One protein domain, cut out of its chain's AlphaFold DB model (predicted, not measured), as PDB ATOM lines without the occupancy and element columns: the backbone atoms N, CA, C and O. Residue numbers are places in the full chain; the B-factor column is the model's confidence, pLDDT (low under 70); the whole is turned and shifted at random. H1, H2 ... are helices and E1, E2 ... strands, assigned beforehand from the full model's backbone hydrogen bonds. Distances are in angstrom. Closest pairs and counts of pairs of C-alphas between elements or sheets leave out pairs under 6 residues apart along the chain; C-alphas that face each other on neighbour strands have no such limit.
ATOM      1  N   MET A   1     -31.560 -35.062  -9.580       59.72
ATOM      2  CA  MET A   1     -30.430 -34.096  -9.770       59.72
ATOM      3  C   MET A   1     -30.976 -32.679  -9.546       59.72
ATOM      4  O   MET A   1     -32.191 -32.560  -9.497       59.72
ATOM      5  N   LYS A   2     -30.172 -31.626  -9.347       74.44
ATOM      6  CA  LYS A   2     -30.706 -30.259  -9.157       74.44
ATOM      7  C   LYS A   2     -30.229 -29.328 -10.271       74.44
ATOM      8  O   LYS A   2     -29.030 -29.281 -10.522       74.44
ATOM      9  N   LEU A   3     -31.158 -28.628 -10.921       90.00
ATOM     10  CA  LEU A   3     -30.866 -27.593 -11.922       90.00
ATOM     11  C   LEU A   3     -30.939 -26.209 -11.280       90.00
ATOM     12  O   LEU A   3     -31.898 -25.930 -10.557       90.00
ATOM     13  N   SER A   4     -29.961 -25.351 -11.568       92.81
ATOM     14  CA  SER A   4     -29.975 -23.964 -11.096       92.81
ATOM     15  C   SER A   4     -30.828 -23.066 -12.001       92.81
ATOM     16  O   SER A   4     -31.003 -23.353 -13.188       92.81
ATOM     17  N   GLU A   5     -31.299 -21.926 -11.478       93.94
ATOM     18  CA  GLU A   5     -31.940 -20.882 -12.300       93.94
ATOM     19  C   GLU A   5     -31.064 -20.481 -13.494       93.94
ATOM     20  O   GLU A   5     -31.566 -20.309 -14.601       93.94
ATOM     21  N   ARG A   6     -29.742 -20.391 -13.299       95.12
ATOM     22  CA  ARG A   6     -28.792 -20.004 -14.349       95.12
ATOM     23  C   ARG A   6     -28.789 -20.988 -15.520       95.12
ATOM     24  O   ARG A   6     -28.690 -20.560 -16.671       95.12
ATOM     25  N   ASP A   7     -28.908 -22.281 -15.237       95.12
ATOM     26  CA  ASP A   7     -28.975 -23.316 -16.271       95.12
ATOM     27  C   ASP A   7     -30.277 -23.209 -17.075       95.12
ATOM     28  O   ASP A   7     -30.261 -23.358 -18.299       95.12
ATOM     29  N   ILE A   8     -31.390 -22.887 -16.403       97.19
ATOM     30  CA  ILE A   8     -32.699 -22.657 -17.032       97.19
ATOM     31  C   ILE A   8     -32.677 -21.384 -17.892       97.19
ATOM     32  O   ILE A   8     -33.077 -21.429 -19.054       97.19
ATOM     33  N   VAL A   9     -32.152 -20.270 -17.372       98.31
ATOM     34  CA  VAL A   9     -31.988 -19.009 -18.121       98.31
ATOM     35  C   VAL A   9     -31.185 -19.253 -19.400       98.31
ATOM     36  O   VAL A   9     -31.591 -18.840 -20.490       98.31
ATOM     37  N   SER A  10     -30.068 -19.977 -19.284       97.69
ATOM     38  CA  SER A  10     -29.189 -20.268 -20.415       97.69
ATOM     39  C   SER A  10     -29.880 -21.108 -21.492       97.69
ATOM     40  O   SER A  10     -29.810 -20.752 -22.673       97.69
ATOM     41  N   ILE A  11     -30.570 -22.196 -21.121       97.62
ATOM     42  CA  ILE A  11     -31.249 -23.032 -22.119       97.62
ATOM     43  C   ILE A  11     -32.435 -22.303 -22.753       97.62
ATOM     44  O   ILE A  11     -32.599 -22.375 -23.968       97.62
ATOM     45  N   VAL A  12     -33.220 -21.545 -21.980       98.50
ATOM     46  CA  VAL A  12     -34.384 -20.819 -22.505       98.50
ATOM     47  C   VAL A  12     -33.949 -19.717 -23.472       98.50
ATOM     48  O   VAL A  12     -34.532 -19.604 -24.550       98.50
ATOM     49  N   SER A  13     -32.871 -18.981 -23.170       98.50
ATOM     50  CA  SER A  13     -32.277 -18.017 -24.112       98.50
ATOM     51  C   SER A  13     -31.915 -18.679 -25.446       98.50
ATOM     52  O   SER A  13     -32.245 -18.163 -26.519       98.50
ATOM     53  N   ARG A  14     -31.299 -19.868 -25.401       97.44
ATOM     54  CA  ARG A  14     -30.958 -20.634 -26.610       97.44
ATOM     55  C   ARG A  14     -32.198 -21.116 -27.363       97.44
ATOM     56  O   ARG A  14     -32.211 -21.024 -28.590       97.44
ATOM     57  N   LEU A  15     -33.228 -21.595 -26.662       97.44
ATOM     58  CA  LEU A  15     -34.488 -22.045 -27.264       97.44
ATOM     59  C   LEU A  15     -35.188 -20.909 -28.017       97.44
ATOM     60  O   LEU A  15     -35.555 -21.088 -29.176       97.44
ATOM     61  N   VAL A  16     -35.307 -19.732 -27.398       97.69
ATOM     62  CA  VAL A  16     -35.939 -18.537 -27.988       97.69
ATOM     63  C   VAL A  16     -35.207 -18.083 -29.250       97.69
ATOM     64  O   VAL A  16     -35.840 -17.816 -30.275       97.69
ATOM     65  N   GLN A  17     -33.872 -18.026 -29.202       97.38
ATOM     66  CA  GLN A  17     -33.055 -17.654 -30.358       97.38
ATOM     67  C   GLN A  17     -33.177 -18.678 -31.491       97.38
ATOM     68  O   GLN A  17     -33.376 -18.293 -32.642       97.38
ATOM     69  N   THR A  18     -33.093 -19.971 -31.165       96.50
ATOM     70  CA  THR A  18     -33.159 -21.060 -32.152       96.50
ATOM     71  C   THR A  18     -34.529 -21.099 -32.818       96.50
ATOM     72  O   THR A  18     -34.610 -20.997 -34.037       96.50
ATOM     73  N   ALA A  19     -35.611 -21.125 -32.030       96.00
ATOM     74  CA  ALA A  19     -36.978 -21.155 -32.548       96.00
ATOM     75  C   ALA A  19     -37.283 -19.961 -33.467       96.00
ATOM     76  O   ALA A  19     -38.055 -20.087 -34.411       96.00
ATOM     77  N   ASN A  20     -36.687 -18.789 -33.222       97.19
ATOM     78  CA  ASN A  20     -36.897 -17.624 -34.077       97.19
ATOM     79  C   ASN A  20     -36.069 -17.613 -35.364       97.19
ATOM     80  O   ASN A  20     -36.500 -16.964 -36.316       97.19
ATOM     81  N   ARG A  21     -34.924 -18.298 -35.413       95.62
ATOM     82  CA  ARG A  21     -33.986 -18.291 -36.553       95.62
ATOM     83  C   ARG A  21     -34.110 -19.516 -37.451       95.62
ATOM     84  O   ARG A  21     -33.758 -19.444 -38.623       95.62
ATOM     85  N   GLU A  22     -34.615 -20.618 -36.913       94.06
ATOM     86  CA  GLU A  22     -34.671 -21.909 -37.587       94.06
ATOM     87  C   GLU A  22     -36.072 -22.502 -37.468       94.06
ATOM     88  O   GLU A  22     -36.671 -22.506 -36.390       94.06
ATOM     89  N   LEU A  23     -36.609 -22.989 -38.589       94.06
ATOM     90  CA  LEU A  23     -37.836 -23.765 -38.547       94.06
ATOM     91  C   LEU A  23     -37.497 -25.185 -38.072       94.06
ATOM     92  O   LEU A  23     -36.413 -25.695 -38.366       94.06
ATOM     93  N   PRO A  24     -38.411 -25.844 -37.352       93.31
ATOM     94  CA  PRO A  24     -38.321 -27.274 -37.102       93.31
ATOM     95  C   PRO A  24     -38.226 -28.075 -38.410       93.31
ATOM     96  O   PRO A  24     -38.822 -27.714 -39.429       93.31
ATOM     97  N   GLN A  25     -37.481 -29.183 -38.387       90.75
ATOM     98  CA  GLN A  25     -37.210 -29.993 -39.582       90.75
ATOM     99  C   GLN A  25     -38.489 -30.528 -40.246       90.75
ATOM    100  O   GLN A  25     -38.571 -30.600 -41.473       90.75
ATOM    101  N   ASP A  26     -39.477 -30.929 -39.454       92.88
ATOM    102  CA  ASP A  26     -40.785 -31.397 -39.917       92.88
ATOM    103  C   ASP A  26     -41.565 -30.284 -40.632       92.88
ATOM    104  O   ASP A  26     -42.158 -30.534 -41.680       92.88
ATOM    105  N   VAL A  27     -41.484 -29.043 -40.142       95.00
ATOM    106  CA  VAL A  27     -42.084 -27.870 -40.795       95.00
ATOM    107  C   VAL A  27     -41.404 -27.584 -42.137       95.00
ATOM    108  O   VAL A  27     -42.098 -27.404 -43.138       95.00
ATOM    109  N   GLU A  28     -40.067 -27.574 -42.202       93.25
ATOM    110  CA  GLU A  28     -39.352 -27.369 -43.477       93.25
ATOM    111  C   GLU A  28     -39.651 -28.481 -44.489       93.25
ATOM    112  O   GLU A  28     -39.873 -28.212 -45.671       93.25
ATOM    113  N   THR A  29     -39.726 -29.729 -44.021       92.88
ATOM    114  CA  THR A  29     -40.085 -30.883 -44.858       92.88
ATOM    115  C   THR A  29     -41.511 -30.750 -45.392       92.88
ATOM    116  O   THR A  29     -41.749 -30.964 -46.580       92.88
ATOM    117  N   ALA A  30     -42.459 -30.341 -44.544       95.69
ATOM    118  CA  ALA A  30     -43.843 -30.112 -44.942       95.69
ATOM    119  C   ALA A  30     -43.981 -28.959 -45.948       95.69
ATOM    120  O   ALA A  30     -44.787 -29.055 -46.870       95.69
ATOM    121  N   LEU A  31     -43.184 -27.893 -45.815       96.19
ATOM    122  CA  LEU A  31     -43.145 -26.786 -46.778       96.19
ATOM    123  C   LEU A  31     -42.623 -27.229 -48.150       96.19
ATOM    124  O   LEU A  31     -43.217 -26.875 -49.167       96.19
ATOM    125  N   LEU A  32     -41.561 -28.039 -48.195       93.81
ATOM    126  CA  LEU A  32     -41.073 -28.616 -49.451       93.81
ATOM    127  C   LEU A  32     -42.098 -29.560 -50.087       93.81
ATOM    128  O   LEU A  32     -42.370 -29.460 -51.278       93.81
ATOM    129  N   ALA A  33     -42.717 -30.444 -49.306       94.38
ATOM    130  CA  ALA A  33     -43.773 -31.316 -49.817       94.38
ATOM    131  C   ALA A  33     -44.985 -30.511 -50.324       94.38
ATOM    132  O   ALA A  33     -45.567 -30.835 -51.361       94.38
ATOM    133  N   ALA A  34     -45.346 -29.432 -49.622       95.88
ATOM    134  CA  ALA A  34     -46.383 -28.500 -50.045       95.88
ATOM    135  C   ALA A  34     -46.042 -27.826 -51.379       95.88
ATOM    136  O   ALA A  34     -46.917 -27.689 -52.227       95.88
ATOM    137  N   ARG A  35     -44.780 -27.439 -51.579       94.81
ATOM    138  CA  ARG A  35     -44.293 -26.834 -52.822       94.81
ATOM    139  C   ARG A  35     -44.462 -27.766 -54.019       94.81
ATOM    140  O   ARG A  35     -44.951 -27.325 -55.054       94.81
ATOM    141  N   GLU A  36     -44.108 -29.042 -53.872       93.19
ATOM    142  CA  GLU A  36     -44.215 -30.023 -54.962       93.19
ATOM    143  C   GLU A  36     -45.670 -30.322 -55.357       93.19
ATOM    144  O   GLU A  36     -45.965 -30.527 -56.535       93.19
ATOM    145  N   ARG A  37     -46.598 -30.319 -54.389       93.62
ATOM    146  CA  ARG A  37     -48.023 -30.613 -54.639       93.62
ATOM    147  C   ARG A  37     -48.870 -29.397 -55.016       93.62
ATOM    148  O   ARG A  37     -49.987 -29.580 -55.489       93.62
ATOM    149  N   GLU A  38     -48.411 -28.180 -54.727       95.94
ATOM    150  CA  GLU A  38     -49.182 -26.966 -55.014       95.94
ATOM    151  C   GLU A  38     -49.439 -26.877 -56.519       95.94
ATOM    152  O   GLU A  38     -48.556 -27.169 -57.315       95.94
ATOM    153  N   GLU A  39     -50.647 -26.506 -56.926       93.00
ATOM    154  CA  GLU A  39     -51.050 -26.458 -58.336       93.00
ATOM    155  C   GLU A  39     -50.931 -25.040 -58.909       93.00
ATOM    156  O   GLU A  39     -50.612 -24.860 -60.085       93.00
ATOM    157  N   SER A  40     -51.141 -24.022 -58.069       93.88
ATOM    158  CA  SER A  40     -51.015 -22.611 -58.427       93.88
ATOM    159  C   SER A  40     -49.551 -22.231 -58.645       93.88
ATOM    160  O   SER A  40     -48.712 -22.406 -57.761       93.88
ATOM    161  N   GLN A  41     -49.232 -21.632 -59.796       92.06
ATOM    162  CA  GLN A  41     -47.886 -21.105 -60.060       92.06
ATOM    163  C   GLN A  41     -47.503 -20.009 -59.056       92.06
ATOM    164  O   GLN A  41     -46.393 -20.016 -58.526       92.06
ATOM    165  N   THR A  42     -48.445 -19.116 -58.735       91.88
ATOM    166  CA  THR A  42     -48.273 -18.102 -57.686       91.88
ATOM    167  C   THR A  42     -48.065 -18.755 -56.320       91.88
ATOM    168  O   THR A  42     -47.181 -18.339 -55.575       91.88
ATOM    169  N   GLY A  43     -48.826 -19.808 -56.004       94.69
ATOM    170  CA  GLY A  43     -48.658 -20.580 -54.772       94.69
ATOM    171  C   GLY A  43     -47.275 -21.230 -54.657       94.69
ATOM    172  O   GLY A  43     -46.628 -21.113 -53.616       94.69
ATOM    173  N   ARG A  44     -46.780 -21.853 -55.737       94.62
ATOM    174  CA  ARG A  44     -45.434 -22.449 -55.797       94.62
ATOM    175  C   ARG A  44     -44.337 -21.410 -55.589       94.62
ATOM    176  O   ARG A  44     -43.464 -21.636 -54.759       94.62
ATOM    177  N   LEU A  45     -44.420 -20.262 -56.264       93.88
ATOM    178  CA  LEU A  45     -43.454 -19.171 -56.098       93.88
ATOM    179  C   LEU A  45     -43.445 -18.623 -54.662       93.88
ATOM    180  O   LEU A  45     -42.394 -18.307 -54.116       93.88
ATOM    181  N   LEU A  46     -44.602 -18.533 -54.005       95.31
ATOM    182  CA  LEU A  46     -44.660 -18.137 -52.595       95.31
ATOM    183  C   LEU A  46     -43.982 -19.156 -51.683       95.31
ATOM    184  O   LEU A  46     -43.284 -18.768 -50.748       95.31
ATOM    185  N   LEU A  47     -44.180 -20.444 -51.954       96.00
ATOM    186  CA  LEU A  47     -43.506 -21.517 -51.233       96.00
ATOM    187  C   LEU A  47     -41.994 -21.501 -51.486       96.00
ATOM    188  O   LEU A  47     -41.247 -21.703 -50.531       96.00
ATOM    189  N   ASP A  48     -41.544 -21.165 -52.702       94.75
ATOM    190  CA  ASP A  48     -40.127 -20.912 -52.996       94.75
ATOM    191  C   ASP A  48     -39.566 -19.826 -52.069       94.75
ATOM    192  O   ASP A  48     -38.608 -20.082 -51.342       94.75
ATOM    193  N   ILE A  49     -40.223 -18.661 -51.999       95.69
ATOM    194  CA  ILE A  49     -39.775 -17.534 -51.163       95.69
ATOM    195  C   ILE A  49     -39.768 -17.915 -49.677       95.69
ATOM    196  O   ILE A  49     -38.848 -17.550 -48.945       95.69
ATOM    197  N   ILE A  50     -40.788 -18.637 -49.198       96.56
ATOM    198  CA  ILE A  50     -40.885 -19.060 -47.791       96.56
ATOM    199  C   ILE A  50     -39.741 -20.015 -47.430       96.56
ATOM    200  O   ILE A  50     -39.122 -19.865 -46.374       96.56
ATOM    201  N   VAL A  51     -39.454 -20.986 -48.297       94.81
ATOM    202  CA  VAL A  51     -38.393 -21.971 -48.075       94.81
ATOM    203  C   VAL A  51     -37.021 -21.300 -48.175       94.81
ATOM    204  O   VAL A  51     -36.194 -21.470 -47.280       94.81
ATOM    205  N   GLU A  52     -36.796 -20.458 -49.184       94.94
ATOM    206  CA  GLU A  52     -35.579 -19.652 -49.332       94.94
ATOM    207  C   GLU A  52     -35.340 -18.744 -48.115       94.94
ATOM    208  O   GLU A  52     -34.229 -18.679 -47.583       94.94
ATOM    209  N   ASN A  53     -36.397 -18.115 -47.591       96.81
ATOM    210  CA  ASN A  53     -36.341 -17.326 -46.365       96.81
ATOM    211  C   ASN A  53     -35.879 -18.140 -45.150       96.81
ATOM    212  O   ASN A  53     -35.102 -17.621 -44.351       96.81
ATOM    213  N   ALA A  54     -36.336 -19.386 -44.993       94.75
ATOM    214  CA  ALA A  54     -35.887 -20.250 -43.900       94.75
ATOM    215  C   ALA A  54     -34.378 -20.539 -44.001       94.75
ATOM    216  O   ALA A  54     -33.657 -20.446 -43.004       94.75
ATOM    217  N   GLY A  55     -33.882 -20.792 -45.217       93.25
ATOM    218  CA  GLY A  55     -32.451 -20.937 -45.488       93.25
ATOM    219  C   GLY A  55     -31.658 -19.670 -45.150       93.25
ATOM    220  O   GLY A  55     -30.650 -19.740 -44.442       93.25
ATOM    221  N   LEU A  56     -32.140 -18.503 -45.590       94.44
ATOM    222  CA  LEU A  56     -31.518 -17.209 -45.294       94.44
ATOM    223  C   LEU A  56     -31.527 -16.894 -43.798       94.44
ATOM    224  O   LEU A  56     -30.501 -16.462 -43.280       94.44
ATOM    225  N   ALA A  57     -32.628 -17.123 -43.082       95.56
ATOM    226  CA  ALA A  57     -32.717 -16.892 -41.640       95.56
ATOM    227  C   ALA A  57     -31.636 -17.678 -40.880       95.56
ATOM    228  O   ALA A  57     -30.871 -17.090 -40.109       95.56
ATOM    229  N   ARG A  58     -31.469 -18.968 -41.205       92.31
ATOM    230  CA  ARG A  58     -30.409 -19.811 -40.633       92.31
ATOM    231  C   ARG A  58     -29.008 -19.301 -40.971       92.31
ATOM    232  O   ARG A  58     -28.173 -19.178 -40.081       92.31
ATOM    233  N   GLN A  59     -28.739 -18.992 -42.241       92.31
ATOM    234  CA  GLN A  59     -27.410 -18.546 -42.693       92.31
ATOM    235  C   GLN A  59     -27.014 -17.186 -42.114       92.31
ATOM    236  O   GLN A  59     -25.845 -16.928 -41.837       92.31
ATOM    237  N   THR A  60     -27.987 -16.294 -41.965       93.69
ATOM    238  CA  THR A  60     -27.756 -14.903 -41.577       93.69
ATOM    239  C   THR A  60     -27.870 -14.649 -40.081       93.69
ATOM    240  O   THR A  60     -27.419 -13.600 -39.617       93.69
ATOM    241  N   GLY A  61     -28.500 -15.562 -39.339       93.94
ATOM    242  CA  GLY A  61     -28.871 -15.369 -37.938       93.94
ATOM    243  C   GLY A  61     -30.020 -14.375 -37.731       93.94
ATOM    244  O   GLY A  61     -30.319 -14.025 -36.587       93.94
ATOM    245  N   LEU A  62     -30.667 -13.903 -38.801       97.06
ATOM    246  CA  LEU A  62     -31.876 -13.088 -38.699       97.06
ATOM    247  C   LEU A  62     -33.083 -13.957 -38.316       97.06
ATOM    248  O   LEU A  62     -33.157 -15.114 -38.732       97.06
ATOM    249  N   PRO A  63     -34.061 -13.425 -37.563       97.44
ATOM    250  CA  PRO A  63     -35.279 -14.175 -37.296       97.44
ATOM    251  C   PRO A  63     -36.069 -14.425 -38.589       97.44
ATOM    252  O   PRO A  63     -36.152 -13.565 -39.459       97.44
ATOM    253  N   ILE A  64     -36.726 -15.572 -38.715       96.81
ATOM    254  CA  ILE A  64     -37.517 -15.955 -39.900       96.81
ATOM    255  C   ILE A  64     -38.557 -14.886 -40.257       96.81
ATOM    256  O   ILE A  64     -38.776 -14.587 -41.429       96.81
ATOM    257  N   CYS A  65     -39.169 -14.284 -39.237       97.31
ATOM    258  CA  CYS A  65     -40.202 -13.265 -39.344       97.31
ATOM    259  C   CYS A  65     -39.841 -12.067 -38.457       97.31
ATOM    260  O   CYS A  65     -39.320 -12.237 -37.356       97.31
ATOM    261  N   GLN A  66     -40.177 -10.854 -38.902       94.62
ATOM    262  CA  GLN A  66     -40.017  -9.626 -38.114       94.62
ATOM    263  C   GLN A  66     -40.872  -9.627 -36.840       94.62
ATOM    264  O   GLN A  66     -40.528  -8.986 -35.850       94.62
ATOM    265  N   ASP A  67     -42.012 -10.324 -36.874       94.19
ATOM    266  CA  ASP A  67     -42.836 -10.576 -35.698       94.19
ATOM    267  C   ASP A  67     -42.317 -11.807 -34.960       94.19
ATOM    268  O   ASP A  67     -42.722 -12.942 -35.229       94.19
ATOM    269  N   THR A  68     -41.399 -11.587 -34.021       96.06
ATOM    270  CA  THR A  68     -40.843 -12.645 -33.163       96.06
ATOM    271  C   THR A  68     -41.868 -13.198 -32.171       96.06
ATOM    272  O   THR A  68     -41.664 -14.276 -31.631       96.06
ATOM    273  N   GLY A  69     -43.046 -12.568 -32.079       94.81
ATOM    274  CA  GLY A  69     -44.209 -13.087 -31.371       94.81
ATOM    275  C   GLY A  69     -44.152 -12.914 -29.857       94.81
ATOM    276  O   GLY A  69     -43.220 -12.324 -29.314       94.81
ATOM    277  N   ILE A  70     -45.182 -13.434 -29.195       96.31
ATOM    278  CA  ILE A  70     -45.201 -13.660 -27.748       96.31
ATOM    279  C   ILE A  70     -44.795 -15.107 -27.473       96.31
ATOM    280  O   ILE A  70     -45.260 -16.026 -28.152       96.31
ATOM    281  N   ASP A  71     -43.927 -15.315 -26.493       97.81
ATOM    282  CA  ASP A  71     -43.463 -16.649 -26.137       97.81
ATOM    283  C   ASP A  71     -44.531 -17.396 -25.328       97.81
ATOM    284  O   ASP A  71     -44.960 -16.959 -24.256       97.81
ATOM    285  N   VAL A  72     -44.968 -18.538 -25.862       97.94
ATOM    286  CA  VAL A  72     -45.741 -19.539 -25.124       97.94
ATOM    287  C   VAL A  72     -44.781 -20.649 -24.719       97.94
ATOM    288  O   VAL A  72     -44.101 -21.217 -25.573       97.94
ATOM    289  N   VAL A  73     -44.715 -20.956 -23.427       98.38
ATOM    290  CA  VAL A  73     -43.787 -21.948 -22.880       98.38
ATOM    291  C   VAL A  73     -44.572 -23.105 -22.286       98.38
ATOM    292  O   VAL A  73     -45.392 -22.907 -21.394       98.38
ATOM    293  N   SER A  74     -44.308 -24.314 -22.769       97.62
ATOM    294  CA  SER A  74     -44.809 -25.549 -22.167       97.62
ATOM    295  C   SER A  74     -43.692 -26.176 -21.347       97.62
ATOM    296  O   SER A  74     -42.604 -26.407 -21.868       97.62
ATOM    297  N   VAL A  75     -43.957 -26.452 -20.074       97.81
ATOM    298  CA  VAL A  75     -43.004 -27.076 -19.159       97.81
ATOM    299  C   VAL A  75     -43.594 -28.374 -18.644       97.81
ATOM    300  O   VAL A  75     -44.576 -28.347 -17.908       97.81
ATOM    301  N   GLN A  76     -42.986 -29.500 -18.998       97.12
ATOM    302  CA  GLN A  76     -43.290 -30.786 -18.379       97.12
ATOM    303  C   GLN A  76     -42.246 -31.042 -17.297       97.12
ATOM    304  O   GLN A  76     -41.055 -31.145 -17.597       97.12
ATOM    305  N   ILE A  77     -42.679 -31.096 -16.039       96.00
ATOM    306  CA  ILE A  77     -41.785 -31.264 -14.889       96.00
ATOM    307  C   ILE A  77     -42.138 -32.529 -14.116       96.00
ATOM    308  O   ILE A  77     -43.266 -32.719 -13.665       96.00
ATOM    309  N   GLY A  78     -41.151 -33.402 -13.973       95.19
ATOM    310  CA  GLY A  78     -41.218 -34.612 -13.180       95.19
ATOM    311  C   GLY A  78     -41.501 -34.293 -11.717       95.19
ATOM    312  O   GLY A  78     -40.874 -33.404 -11.147       95.19
ATOM    313  N   GLN A  79     -42.415 -35.022 -11.082       94.31
ATOM    314  CA  GLN A  79     -42.745 -34.834  -9.663       94.31
ATOM    315  C   GLN A  79     -41.546 -35.048  -8.723       94.31
ATOM    316  O   GLN A  79     -41.544 -34.532  -7.606       94.31
ATOM    317  N   GLU A  80     -40.525 -35.781  -9.165       93.50
ATOM    318  CA  GLU A  80     -39.286 -36.006  -8.411       93.50
ATOM    319  C   GLU A  80     -38.193 -34.980  -8.767       93.50
ATOM    320  O   GLU A  80     -37.197 -34.853  -8.045       93.50
ATOM    321  N   PHE A  81     -38.405 -34.207  -9.839       92.38
ATOM    322  CA  PHE A  81     -37.465 -33.224 -10.354       92.38
ATOM    323  C   PHE A  81     -37.439 -31.968  -9.487       92.38
ATOM    324  O   PHE A  81     -38.473 -31.389  -9.151       92.38
ATOM    325  N   LYS A  82     -36.235 -31.506  -9.134       90.44
ATOM    326  CA  LYS A  82     -36.044 -30.321  -8.287       90.44
ATOM    327  C   LYS A  82     -35.300 -29.225  -9.038       90.44
ATOM    328  O   LYS A  82     -34.147 -29.396  -9.430       90.44
ATOM    329  N   VAL A  83     -35.956 -28.077  -9.153       91.69
ATOM    330  CA  VAL A  83     -35.349 -26.818  -9.592       91.69
ATOM    331  C   VAL A  83     -34.921 -26.033  -8.355       91.69
ATOM    332  O   VAL A  83     -35.697 -25.884  -7.412       91.69
ATOM    333  N   GLU A  84     -33.679 -25.557  -8.334       92.38
ATOM    334  CA  GLU A  84     -33.227 -24.600  -7.325       92.38
ATOM    335  C   GLU A  84     -33.620 -23.192  -7.762       92.38
ATOM    336  O   GLU A  84     -33.089 -22.690  -8.749       92.38
ATOM    337  N   GLY A  85     -34.536 -22.571  -7.013       91.50
ATOM    338  CA  GLY A  85     -35.028 -21.215  -7.265       91.50
ATOM    339  C   GLY A  85     -36.432 -21.170  -7.870       91.50
ATOM    340  O   GLY A  85     -37.227 -22.098  -7.713       91.50
ATOM    341  N   ASP A  86     -36.745 -20.060  -8.530       95.25
ATOM    342  CA  ASP A  86     -38.015 -19.777  -9.188       95.25
ATOM    343  C   ASP A  86     -37.921 -20.079 -10.691       95.25
ATOM    344  O   ASP A  86     -37.372 -19.317 -11.492       95.25
ATOM    345  N   LEU A  87     -38.510 -21.209 -11.081       96.19
ATOM    346  CA  LEU A  87     -38.591 -21.665 -12.468       96.19
ATOM    347  C   LEU A  87     -39.246 -20.629 -13.397       96.19
ATOM    348  O   LEU A  87     -38.781 -20.428 -14.518       96.19
ATOM    349  N   ILE A  88     -40.322 -19.976 -12.953       97.94
ATOM    350  CA  ILE A  88     -41.083 -19.026 -13.773       97.94
ATOM    351  C   ILE A  88     -40.253 -17.768 -14.020       97.94
ATOM    352  O   ILE A  88     -40.199 -17.269 -15.149       97.94
ATOM    353  N   ARG A  89     -39.567 -17.278 -12.984       97.88
ATOM    354  CA  ARG A  89     -38.622 -16.169 -13.113       97.88
ATOM    355  C   ARG A  89     -37.473 -16.527 -14.054       97.88
ATOM    356  O   ARG A  89     -37.198 -15.756 -14.971       97.88
ATOM    357  N   ALA A  90     -36.851 -17.693 -13.873       98.25
ATOM    358  CA  ALA A  90     -35.735 -18.141 -14.704       98.25
ATOM    359  C   ALA A  90     -36.123 -18.271 -16.190       98.25
ATOM    360  O   ALA A  90     -35.352 -17.887 -17.070       98.25
ATOM    361  N   ILE A  91     -37.340 -18.743 -16.487       98.62
ATOM    362  CA  ILE A  91     -37.869 -18.782 -17.859       98.62
ATOM    363  C   ILE A  91     -37.988 -17.368 -18.442       98.62
ATOM    364  O   ILE A  91     -37.490 -17.119 -19.538       98.62
ATOM    365  N   ASN A  92     -38.613 -16.428 -17.727       98.75
ATOM    366  CA  ASN A  92     -38.776 -15.060 -18.233       98.75
ATOM    367  C   ASN A  92     -37.429 -14.343 -18.412       98.75
ATOM    368  O   ASN A  92     -37.228 -13.665 -19.416       98.75
ATOM    369  N   GLU A  93     -36.480 -14.534 -17.496       98.62
ATOM    370  CA  GLU A  93     -35.131 -13.973 -17.615       98.62
ATOM    371  C   GLU A  93     -34.372 -14.562 -18.817       98.62
ATOM    372  O   GLU A  93     -33.738 -13.822 -19.573       98.62
ATOM    373  N   GLY A  94     -34.524 -15.866 -19.077       98.75
ATOM    374  CA  GLY A  94     -34.020 -16.508 -20.293       98.75
ATOM    375  C   GLY A  94     -34.621 -15.928 -21.576       98.75
ATOM    376  O   GLY A  94     -33.892 -15.701 -22.542       98.75
ATOM    377  N   ILE A  95     -35.921 -15.620 -21.587       98.75
ATOM    378  CA  ILE A  95     -36.601 -14.991 -22.733       98.75
ATOM    379  C   ILE A  95     -36.110 -13.563 -22.961       98.75
ATOM    380  O   ILE A  95     -35.768 -13.212 -24.093       98.75
ATOM    381  N   ALA A  96     -36.008 -12.756 -21.905       98.75
ATOM    382  CA  ALA A  96     -35.479 -11.397 -21.987       98.75
ATOM    383  C   ALA A  96     -34.033 -11.389 -22.513       98.75
ATOM    384  O   ALA A  96     -33.674 -10.593 -23.389       98.75
ATOM    385  N   GLN A  97     -33.196 -12.308 -22.015       98.75
ATOM    386  CA  GLN A  97     -31.824 -12.475 -22.482       98.75
ATOM    387  C   GLN A  97     -31.773 -12.902 -23.956       98.75
ATOM    388  O   GLN A  97     -31.108 -12.242 -24.757       98.75
ATOM    389  N   GLY A  98     -32.505 -13.956 -24.326       98.31
ATOM    390  CA  GLY A  98     -32.536 -14.483 -25.691       98.31
ATOM    391  C   GLY A  98     -33.106 -13.494 -26.705       98.31
ATOM    392  O   GLY A  98     -32.618 -13.422 -27.829       98.31
ATOM    393  N   THR A  99     -34.076 -12.671 -26.303       98.31
ATOM    394  CA  THR A  99     -34.637 -11.602 -27.139       98.31
ATOM    395  C   THR A  99     -33.587 -10.542 -27.461       98.31
ATOM    396  O   THR A  99     -33.392 -10.196 -28.629       98.31
ATOM    397  N   ARG A 100     -32.871 -10.059 -26.439       97.94
ATOM    398  CA  ARG A 100     -31.836  -9.027 -26.581       97.94
ATOM    399  C   ARG A 100     -30.644  -9.516 -27.402       97.94
ATOM    400  O   ARG A 100     -30.249  -8.856 -28.357       97.94
ATOM    401  N   GLU A 101     -30.081 -10.668 -27.044       97.50
ATOM    402  CA  GLU A 101     -28.932 -11.271 -27.743       97.50
ATOM    403  C   GLU A 101     -29.309 -11.767 -29.144       97.50
ATOM    404  O   GLU A 101     -28.489 -11.803 -30.063       97.50
ATOM    405  N   GLY A 102     -30.580 -12.128 -29.317       96.81
ATOM    406  CA  GLY A 102     -31.139 -12.615 -30.564       96.81
ATOM    407  C   GLY A 102     -31.389 -11.536 -31.620       96.81
ATOM    408  O   GLY A 102     -31.635 -11.889 -32.774       96.81
ATOM    409  N   TYR A 103     -31.339 -10.249 -31.245       97.25
ATOM    410  CA  TYR A 103     -31.874  -9.128 -32.033       97.25
ATOM    411  C   TYR A 103     -33.344  -9.357 -32.430       97.25
ATOM    412  O   TYR A 103     -33.772  -9.069 -33.552       97.25
ATOM    413  N   LEU A 104     -34.121  -9.917 -31.498       97.25
ATOM    414  CA  LEU A 104     -35.543 -10.196 -31.668       97.25
ATOM    415  C   LEU A 104     -36.378  -8.963 -31.308       97.25
ATOM    416  O   LEU A 104     -35.930  -8.062 -30.600       97.25
ATOM    417  N   ARG A 105     -37.609  -8.891 -31.818       94.94
ATOM    418  CA  ARG A 105     -38.479  -7.729 -31.626       94.94
ATOM    419  C   ARG A 105     -39.344  -7.876 -30.373       94.94
ATOM    420  O   ARG A 105     -40.242  -8.714 -30.333       94.94
ATOM    421  N   CYS A 106     -39.185  -6.969 -29.415       94.44
ATOM    422  CA  CYS A 106     -40.092  -6.869 -28.271       94.44
ATOM    423  C   CYS A 106     -41.499  -6.467 -28.741       94.44
ATOM    424  O   CYS A 106     -41.725  -5.343 -29.190       94.44
ATOM    425  N   SER A 107     -42.438  -7.403 -28.668       90.81
ATOM    426  CA  SER A 107     -43.805  -7.289 -29.189       90.81
ATOM    427  C   SER A 107     -44.871  -7.385 -28.086       90.81
ATOM    428  O   SER A 107     -46.052  -7.186 -28.371       90.81
ATOM    429  N   VAL A 108     -44.469  -7.644 -26.838       94.44
ATOM    430  CA  VAL A 108     -45.355  -7.647 -25.663       94.44
ATOM    431  C   VAL A 108     -45.551  -6.226 -25.124       94.44
ATOM    432  O   VAL A 108     -44.628  -5.410 -25.075       94.44
ATOM    433  N   CYS A 109     -46.785  -5.907 -24.743       92.44
ATOM    434  CA  CYS A 109     -47.165  -4.603 -24.211       92.44
ATOM    435  C   CYS A 109     -48.292  -4.720 -23.183       92.44
ATOM    436  O   CYS A 109     -49.093  -5.655 -23.233       92.44
ATOM    437  N   ASP A 110     -48.415  -3.711 -22.327       94.12
ATOM    438  CA  ASP A 110     -49.565  -3.540 -21.443       94.12
ATOM    439  C   ASP A 110     -50.873  -3.420 -22.261       94.12
ATOM    440  O   ASP A 110     -50.931  -2.646 -23.227       94.12
ATOM    441  N   PRO A 111     -51.937  -4.176 -21.932       90.81
ATOM    442  CA  PRO A 111     -53.132  -4.237 -22.768       90.81
ATOM    443  C   PRO A 111     -53.959  -2.944 -22.766       90.81
ATOM    444  O   PRO A 111     -54.673  -2.715 -23.741       90.81
ATOM    445  N   ILE A 112     -53.847  -2.098 -21.732       93.81
ATOM    446  CA  ILE A 112     -54.643  -0.867 -21.582       93.81
ATOM    447  C   ILE A 112     -53.899   0.342 -22.156       93.81
ATOM    448  O   ILE A 112     -54.400   1.034 -23.037       93.81
ATOM    449  N   THR A 113     -52.677   0.583 -21.689       91.44
ATOM    450  CA  THR A 113     -51.835   1.723 -22.081       91.44
ATOM    451  C   THR A 113     -51.089   1.495 -23.390       91.44
ATOM    452  O   THR A 113     -50.592   2.449 -23.983       91.44
ATOM    453  N   ARG A 114     -50.978   0.235 -23.837       85.56
ATOM    454  CA  ARG A 114     -50.195  -0.187 -25.012       85.56
ATOM    455  C   ARG A 114     -48.689   0.052 -24.884       85.56
ATOM    456  O   ARG A 114     -47.965  -0.120 -25.864       85.56
ATOM    457  N   LYS A 115     -48.190   0.394 -23.692       89.06
ATOM    458  CA  LYS A 115     -46.755   0.560 -23.437       89.06
ATOM    459  C   LYS A 115     -46.037  -0.784 -23.592       89.06
ATOM    460  O   LYS A 115     -46.419  -1.765 -22.961       89.06
ATOM    461  N   ASN A 116     -45.007  -0.826 -24.436       91.62
ATOM    462  CA  ASN A 116     -44.173  -2.013 -24.636       91.62
ATOM    463  C   ASN A 116     -43.418  -2.376 -23.345       91.62
ATOM    464  O   ASN A 116     -43.000  -1.475 -22.613       91.62
ATOM    465  N   THR A 117     -43.236  -3.668 -23.071       95.44
ATOM    466  CA  THR A 117     -42.523  -4.136 -21.869       95.44
ATOM    467  C   THR A 117     -41.004  -4.005 -21.984       95.44
ATOM    468  O   THR A 117     -40.322  -3.895 -20.973       95.44
ATOM    469  N   GLY A 118     -40.476  -3.906 -23.208       94.31
ATOM    470  CA  GLY A 118     -39.070  -3.614 -23.490       94.31
ATOM    471  C   GLY A 118     -38.173  -4.846 -23.618       94.31
ATOM    472  O   GLY A 118     -37.079  -4.728 -24.163       94.31
ATOM    473  N   ASP A 119     -38.639  -6.024 -23.210       96.38
ATOM    474  CA  ASP A 119     -37.859  -7.271 -23.213       96.38
ATOM    475  C   ASP A 119     -38.642  -8.505 -23.705       96.38
ATOM    476  O   ASP A 119     -38.143  -9.625 -23.631       96.38
ATOM    477  N   ASN A 120     -39.847  -8.290 -24.250       97.06
ATOM    478  CA  ASN A 120     -40.771  -9.324 -24.733       97.06
ATOM    479  C   ASN A 120     -41.375 -10.236 -23.647       97.06
ATOM    480  O   ASN A 120     -41.984 -11.249 -23.982       97.06
ATOM    481  N   THR A 121     -41.261  -9.871 -22.369       97.88
ATOM    482  CA  THR A 121     -41.865 -10.595 -21.236       97.88
ATOM    483  C   THR A 121     -43.118  -9.863 -20.712       97.88
ATOM    484  O   THR A 121     -43.310  -8.691 -21.054       97.88
ATOM    485  N   PRO A 122     -44.000 -10.502 -19.910       97.94
ATOM    486  CA  PRO A 122     -43.985 -11.907 -19.495       97.94
ATOM    487  C   PRO A 122     -44.441 -12.868 -20.600       97.94
ATOM    488  O   PRO A 122     -45.259 -12.523 -21.454       97.94
ATOM    489  N   ALA A 123     -43.932 -14.093 -20.539       97.94
ATOM    490  CA  ALA A 123     -44.387 -15.202 -21.367       97.94
ATOM    491  C   ALA A 123     -45.689 -15.826 -20.846       97.94
ATOM    492  O   ALA A 123     -46.028 -15.720 -19.664       97.94
ATOM    493  N   VAL A 124     -46.393 -16.550 -21.718       97.88
ATOM    494  CA  VAL A 124     -47.525 -17.402 -21.323       97.88
ATOM    495  C   VAL A 124     -46.980 -18.787 -20.985       97.88
ATOM    496  O   VAL A 124     -46.611 -19.538 -21.884       97.88
ATOM    497  N   ILE A 125     -46.894 -19.121 -19.695       98.31
ATOM    498  CA  ILE A 125     -46.230 -20.345 -19.222       98.31
ATOM    499  C   ILE A 125     -47.266 -21.361 -18.733       98.31
ATOM    500  O   ILE A 125     -48.086 -21.071 -17.862       98.31
ATOM    501  N   HIS A 126     -47.198 -22.574 -19.275       97.81
ATOM    502  CA  HIS A 126     -48.005 -23.721 -18.882       97.81
ATOM    503  C   HIS A 126     -47.102 -24.771 -18.238       97.81
ATOM    504  O   HIS A 126     -46.227 -25.319 -18.902       97.81
ATOM    505  N   VAL A 127     -47.314 -25.051 -16.951       96.94
ATOM    506  CA  VAL A 127     -46.573 -26.085 -16.217       96.94
ATOM    507  C   VAL A 127     -47.462 -27.313 -16.046       96.94
ATOM    508  O   VAL A 127     -48.551 -27.223 -15.483       96.94
ATOM    509  N   GLU A 128     -46.992 -28.456 -16.532       95.94
ATOM    510  CA  GLU A 128     -47.650 -29.758 -16.466       95.94
ATOM    511  C   GLU A 128     -46.786 -30.718 -15.629       95.94
ATOM    512  O   GLU A 128     -45.694 -31.104 -16.056       95.94
ATOM    513  N   PRO A 129     -47.233 -31.100 -14.420       96.31
ATOM    514  CA  PRO A 129     -46.563 -32.135 -13.647       96.31
ATOM    515  C   PRO A 129     -46.667 -33.492 -14.352       96.31
ATOM    516  O   PRO A 129     -47.758 -33.905 -14.746       96.31
ATOM    517  N   VAL A 130     -45.550 -34.208 -14.460       96.19
ATOM    518  CA  VAL A 130     -45.466 -35.565 -15.021       96.19
ATOM    519  C   VAL A 130     -44.763 -36.509 -14.044       96.19
ATOM    520  O   VAL A 130     -44.134 -36.073 -13.082       96.19
ATOM    521  N   ALA A 131     -44.877 -37.819 -14.251       95.00
ATOM    522  CA  ALA A 131     -44.194 -38.793 -13.400       95.00
ATOM    523  C   ALA A 131     -42.663 -38.775 -13.609       95.00
ATOM    524  O   ALA A 131     -42.178 -38.458 -14.698       95.00
ATOM    525  N   GLY A 132     -41.907 -39.176 -12.581       92.62
ATOM    526  CA  GLY A 132     -40.450 -39.368 -12.636       92.62
ATOM    527  C   GLY A 132     -39.605 -38.111 -12.380       92.62
ATOM    528  O   GLY A 132     -40.101 -37.104 -11.877       92.62
ATOM    529  N   ASP A 133     -38.314 -38.187 -12.729       91.69
ATOM    530  CA  ASP A 133     -37.278 -37.149 -12.538       91.69
ATOM    531  C   ASP A 133     -36.835 -36.578 -13.900       91.69
ATOM    532  O   ASP A 133     -35.714 -36.795 -14.355       91.69
ATOM    533  N   SER A 134     -37.739 -35.892 -14.610       92.62
ATOM    534  CA  SER A 134     -37.433 -35.281 -15.914       92.62
ATOM    535  C   SER A 134     -37.856 -33.817 -15.983       92.62
ATOM    536  O   SER A 134     -38.742 -33.385 -15.252       92.62
ATOM    537  N   LEU A 135     -37.223 -33.046 -16.864       95.50
ATOM    538  CA  LEU A 135     -37.643 -31.685 -17.177       95.50
ATOM    539  C   LEU A 135     -37.589 -31.490 -18.686       95.50
ATOM    540  O   LEU A 135     -36.559 -31.733 -19.311       95.50
ATOM    541  N   GLU A 136     -38.689 -31.038 -19.264       96.94
ATOM    542  CA  GLU A 136     -38.780 -30.666 -20.669       96.94
ATOM    543  C   GLU A 136     -39.378 -29.266 -20.780       96.94
ATOM    544  O   GLU A 136     -40.399 -28.964 -20.161       96.94
ATOM    545  N   ILE A 137     -38.718 -28.405 -21.551       97.88
ATOM    546  CA  ILE A 137     -39.135 -27.026 -21.794       97.88
ATOM    547  C   ILE A 137     -39.256 -26.830 -23.299       97.88
ATOM    548  O   ILE A 137     -38.269 -26.946 -24.026       97.88
ATOM    549  N   SER A 138     -40.455 -26.489 -23.757       97.38
ATOM    550  CA  SER A 138     -40.738 -26.108 -25.139       97.38
ATOM    551  C   SER A 138     -41.084 -24.631 -25.206       97.38
ATOM    552  O   SER A 138     -41.963 -24.171 -24.480       97.38
ATOM    553  N   VAL A 139     -40.439 -23.899 -26.109       97.50
ATOM    554  CA  VAL A 139     -40.771 -22.504 -26.421       97.50
ATOM    555  C   VAL A 139     -41.421 -22.455 -27.799       97.50
ATOM    556  O   VAL A 139     -40.870 -22.985 -28.763       97.50
ATOM    557  N   LEU A 140     -42.576 -21.798 -27.892       96.38
ATOM    558  CA  LEU A 140     -43.351 -21.578 -29.112       96.38
ATOM    559  C   LEU A 140     -43.562 -20.060 -29.297       96.38
ATOM    560  O   LEU A 140     -44.553 -19.516 -28.797       96.38
ATOM    561  N   PRO A 141     -42.659 -19.352 -30.005       96.69
ATOM    562  CA  PRO A 141     -42.823 -17.928 -30.281       96.69
ATOM    563  C   PRO A 141     -43.997 -17.695 -31.240       96.69
ATOM    564  O   PRO A 141     -43.916 -17.921 -32.459       96.69
ATOM    565  N   LYS A 142     -45.122 -17.219 -30.707       96.00
ATOM    566  CA  LYS A 142     -46.392 -17.117 -31.425       96.00
ATOM    567  C   LYS A 142     -46.576 -15.737 -32.049       96.00
ATOM    568  O   LYS A 142     -46.778 -14.745 -31.356       96.00
ATOM    569  N   HIS A 272     -41.068 -23.571 -33.101       94.25
ATOM    570  CA  HIS A 272     -40.923 -24.113 -31.760       94.25
ATOM    571  C   HIS A 272     -39.543 -24.731 -31.582       94.25
ATOM    572  O   HIS A 272     -38.902 -25.139 -32.545       94.25
ATOM    573  N   CYS A 273     -39.079 -24.795 -30.343       95.25
ATOM    574  CA  CYS A 273     -37.889 -25.552 -29.994       95.25
ATOM    575  C   CYS A 273     -38.078 -26.127 -28.594       95.25
ATOM    576  O   CYS A 273     -38.580 -25.436 -27.703       95.25
ATOM    577  N   THR A 274     -37.676 -27.380 -28.407       95.88
ATOM    578  CA  THR A 274     -37.795 -28.101 -27.141       95.88
ATOM    579  C   THR A 274     -36.414 -28.484 -26.636       95.88
ATOM    580  O   THR A 274     -35.560 -28.908 -27.412       95.88
ATOM    581  N   ALA A 275     -36.188 -28.374 -25.331       96.50
ATOM    582  CA  ALA A 275     -35.048 -28.978 -24.660       96.50
ATOM    583  C   ALA A 275     -35.536 -29.920 -23.566       96.50
ATOM    584  O   ALA A 275     -36.371 -29.550 -22.744       96.50
ATOM    585  N   LYS A 276     -34.965 -31.121 -23.538       95.56
ATOM    586  CA  LYS A 276     -35.180 -32.107 -22.489       95.56
ATOM    587  C   LYS A 276     -33.904 -32.277 -21.682       95.56
ATOM    588  O   LYS A 276     -32.824 -32.439 -22.247       95.56
ATOM    589  N   TRP A 277     -34.024 -32.240 -20.368       92.88
ATOM    590  CA  TRP A 277     -32.939 -32.579 -19.464       92.88
ATOM    591  C   TRP A 277     -32.802 -34.103 -19.379       92.88
ATOM    592  O   TRP A 277     -33.749 -34.788 -18.993       92.88
ATOM    593  N   SER A 278     -31.632 -34.627 -19.754       84.19
ATOM    594  CA  SER A 278     -31.285 -36.053 -19.683       84.19
ATOM    595  C   SER A 278     -29.823 -36.207 -19.277       84.19
ATOM    596  O   SER A 278     -28.952 -35.516 -19.807       84.19
ATOM    597  N   ASP A 279     -29.550 -37.108 -18.335       82.56
ATOM    598  CA  ASP A 279     -28.191 -37.534 -17.961       82.56
ATOM    599  C   ASP A 279     -27.222 -36.383 -17.629       82.56
ATOM    600  O   ASP A 279     -26.042 -36.406 -17.970       82.56
ATOM    601  N   GLY A 280     -27.727 -35.341 -16.957       85.31
ATOM    602  CA  GLY A 280     -26.926 -34.186 -16.542       85.31
ATOM    603  C   GLY A 280     -26.681 -33.139 -17.633       85.31
ATOM    604  O   GLY A 280     -25.844 -32.257 -17.441       85.31
ATOM    605  N   SER A 281     -27.385 -33.215 -18.765       90.31
ATOM    606  CA  SER A 281     -27.260 -32.252 -19.860       90.31
ATOM    607  C   SER A 281     -28.592 -31.953 -20.555       90.31
ATOM    608  O   SER A 281     -29.561 -32.707 -20.461       90.31
ATOM    609  N   TRP A 282     -28.642 -30.828 -21.271       93.50
ATOM    610  CA  TRP A 282     -29.775 -30.479 -22.126       93.50
ATOM    611  C   TRP A 282     -29.630 -31.113 -23.508       93.50
ATOM    612  O   TRP A 282     -28.662 -30.850 -24.221       93.50
ATOM    613  N   VAL A 283     -30.648 -31.861 -23.919       93.06
ATOM    614  CA  VAL A 283     -30.818 -32.358 -25.283       93.06
ATOM    615  C   VAL A 283     -31.898 -31.524 -25.960       93.06
ATOM    616  O   VAL A 283     -33.074 -31.610 -25.614       93.06
ATOM    617  N   MET A 284     -31.500 -30.692 -26.920       92.12
ATOM    618  CA  MET A 284     -32.443 -29.924 -27.735       92.12
ATOM    619  C   MET A 284     -32.985 -30.796 -28.872       92.12
ATOM    620  O   MET A 284     -32.215 -31.487 -29.543       92.12
ATOM    621  N   SER A 285     -34.294 -30.735 -29.127       81.69
ATOM    622  CA  SER A 285     -34.877 -31.205 -30.384       81.69
ATOM    623  C   SER A 285     -34.201 -30.416 -31.511       81.69
ATOM    624  O   SER A 285     -34.311 -29.191 -31.524       81.69
ATOM    625  N   GLN A 286     -33.418 -31.105 -32.350       64.25
ATOM    626  CA  GLN A 286     -32.458 -30.533 -33.307       64.25
ATOM    627  C   GLN A 286     -32.924 -29.234 -33.994       64.25
ATOM    628  O   GLN A 286     -34.071 -29.131 -34.423       64.25
ATOM    629  N   GLY A 287     -31.983 -28.299 -34.185       55.12
ATOM    630  CA  GLY A 287     -32.063 -27.299 -35.254       55.12
ATOM    631  C   GLY A 287     -32.093 -27.998 -36.614       55.12
ATOM    632  O   GLY A 287     -31.513 -29.078 -36.770       55.12
ATOM    633  N   SER A 288     -32.830 -27.444 -37.575       54.56
ATOM    634  CA  SER A 288     -33.026 -28.080 -38.880       54.56
ATOM    635  C   SER A 288     -31.686 -28.450 -39.514       54.56
ATOM    636  O   SER A 288     -30.755 -27.641 -39.570       54.56
ATOM    637  N   ARG A 289     -31.581 -29.673 -40.048       63.19
ATOM    638  CA  ARG A 289     -30.427 -30.033 -40.874       63.19
ATOM    639  C   ARG A 289     -30.440 -29.122 -42.096       63.19
ATOM    640  O   ARG A 289     -31.502 -28.787 -42.621       63.19
ATOM    641  N   VAL A 290     -29.259 -28.703 -42.548       56.16
ATOM    642  CA  VAL A 290     -29.149 -27.948 -43.797       56.16
ATOM    643  C   VAL A 290     -29.672 -28.842 -44.914       56.16
ATOM    644  O   VAL A 290     -29.044 -29.844 -45.256       56.16
ATOM    645  N   MET A 291     -30.829 -28.498 -45.471       59.09
ATOM    646  CA  MET A 291     -31.265 -29.108 -46.717       59.09
ATOM    647  C   MET A 291     -30.382 -28.558 -47.835       59.09
ATOM    648  O   MET A 291     -30.171 -27.350 -47.938       59.09
ATOM    649  N   GLY A 292     -29.782 -29.459 -48.616       57.03
ATOM    650  CA  GLY A 292     -28.689 -29.126 -49.533       57.03
ATOM    651  C   GLY A 292     -29.069 -28.188 -50.684       57.03
ATOM    652  O   GLY A 292     -28.176 -27.608 -51.297       57.03
ATOM    653  N   HIS A 293     -30.362 -28.012 -50.978       65.81
ATOM    654  CA  HIS A 293     -30.822 -27.126 -52.042       65.81
ATOM    655  C   HIS A 293     -32.117 -26.406 -51.646       65.81
ATOM    656  O   HIS A 293     -33.166 -27.032 -51.507       65.81
ATOM    657  N   TYR A 294     -32.021 -25.090 -51.462       73.81
ATOM    658  CA  TYR A 294     -33.170 -24.190 -51.367       73.81
ATOM    659  C   TYR A 294     -33.502 -23.690 -52.783       73.81
ATOM    660  O   TYR A 294     -32.566 -23.402 -53.538       73.81
ATOM    661  N   PRO A 295     -34.789 -23.599 -53.170       73.56
ATOM    662  CA  PRO A 295     -35.159 -23.030 -54.456       73.56
ATOM    663  C   PRO A 295     -34.728 -21.559 -54.525       73.56
ATOM    664  O   PRO A 295     -34.656 -20.878 -53.504       73.56
TER     665      PRO A 295
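This is residues 1 to 142 and 272 to 295 of the 482 residues of the protein "Fumarate hydratase" of ANME-2 cluster archaeon (UniProt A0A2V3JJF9). A twisted sheet of five strands has two helices, H1 and H4, crossing each other over one face, and no named helix is on its other face. Beyond one end of the sheet the helical hairpin of H2 and H3 extends the length, the tiny strand pair E1 and E3 lies at the opposite end, and residues 110 to 115 stick out as a free loop tip. The 166 printed residues hold four named helices and seven named strands, in the order E1 H1 H2 H3 E2 E3 H4 E4 E5 E6 E7; the large sheet is mixed, in the order E4 E2 E5 E6 E7. The class is mixed, helices and strands, in two layers, helices on one face of a sheet. The whole is compact, with a radius of gyration of the C-alphas of 17.6 A and spans of 54 by 43 by 25 A.

E1, residues 2 to 4, is the parallel neighbour of E3, residues 82 to 84; N 84 and O 3 are 2.9 A apart, within hydrogen-bond range. H1, residues 5 to 21, is on the large sheet at a height of 7.6 A, over E5, residues 135 to 142, and E6, residues 273 to 278. The closest C-alphas of H1 and E6 are those of Ala 19 and Cys 273, 5.2 A apart. H2, residues 25 to 37, and H3, residues 41 to 60, form a helical hairpin at a shallow tilt of 25 degrees, opposite ways, closest at the C-alphas of Arg 35 and Arg 44, 5.4 A. H1 only just touches H3, with 3 pairs of C-alphas within 8 A, made by residue 21 of H1 alone and residues 54 to 58 of H3 alone. E2, residues 70 to 78, is antiparallel to E5, with N 74 and O 138 at 2.9 A, and parallel to E4, residues 124 to 130, with N 75 and O 126 at 2.8 A. H4, residues 87 to 101, is on the same face as H1, over E2 and slantwise to it at 40 degrees on the local plane. H4 touches H1 at a steep tilt of 46 degrees, the same way; the closest C-alphas are those of Ser 13 and Gly 98, 3.9 A. E5 and E6 are antiparallel, with N 275 and O 137 at 2.8 A. E6 and E7, residues 281 to 284, form a hairpin, with N 283 and O 276 at 2.8 A. In H1, H2, H3 and H4 every O i to N i+4 pair is within hydrogen-bond range.

E1 begins at C-alpha 2, (-30.706, -30.259, -9.157). H1 is 24.5 A long, H2 18.5 A, H3 28.0 A and H4 20.8 A from first to last C-alpha. E2 is 25.8 A long, E4 19.3 A, E5 22.2 A and E6 16.1 A; E3 and E7 are shorter. H3 begins at C-alpha 41, (-47.886, -21.105, -60.060), and E7 ends at C-alpha 284, (-32.443, -29.924, -27.735).

The two C-alphas farthest apart, those of Gln 41 and Glu 84, are 54.8 A apart. Residues 143 to 271 are not printed, and C-alphas 142 and 272 are 8.9 A apart across the cut. The link from H4 to E4, 22 residues, is long. The mean pLDDT of the printed part is 92.7; residue 1 and residues 286 to 293 are under 70.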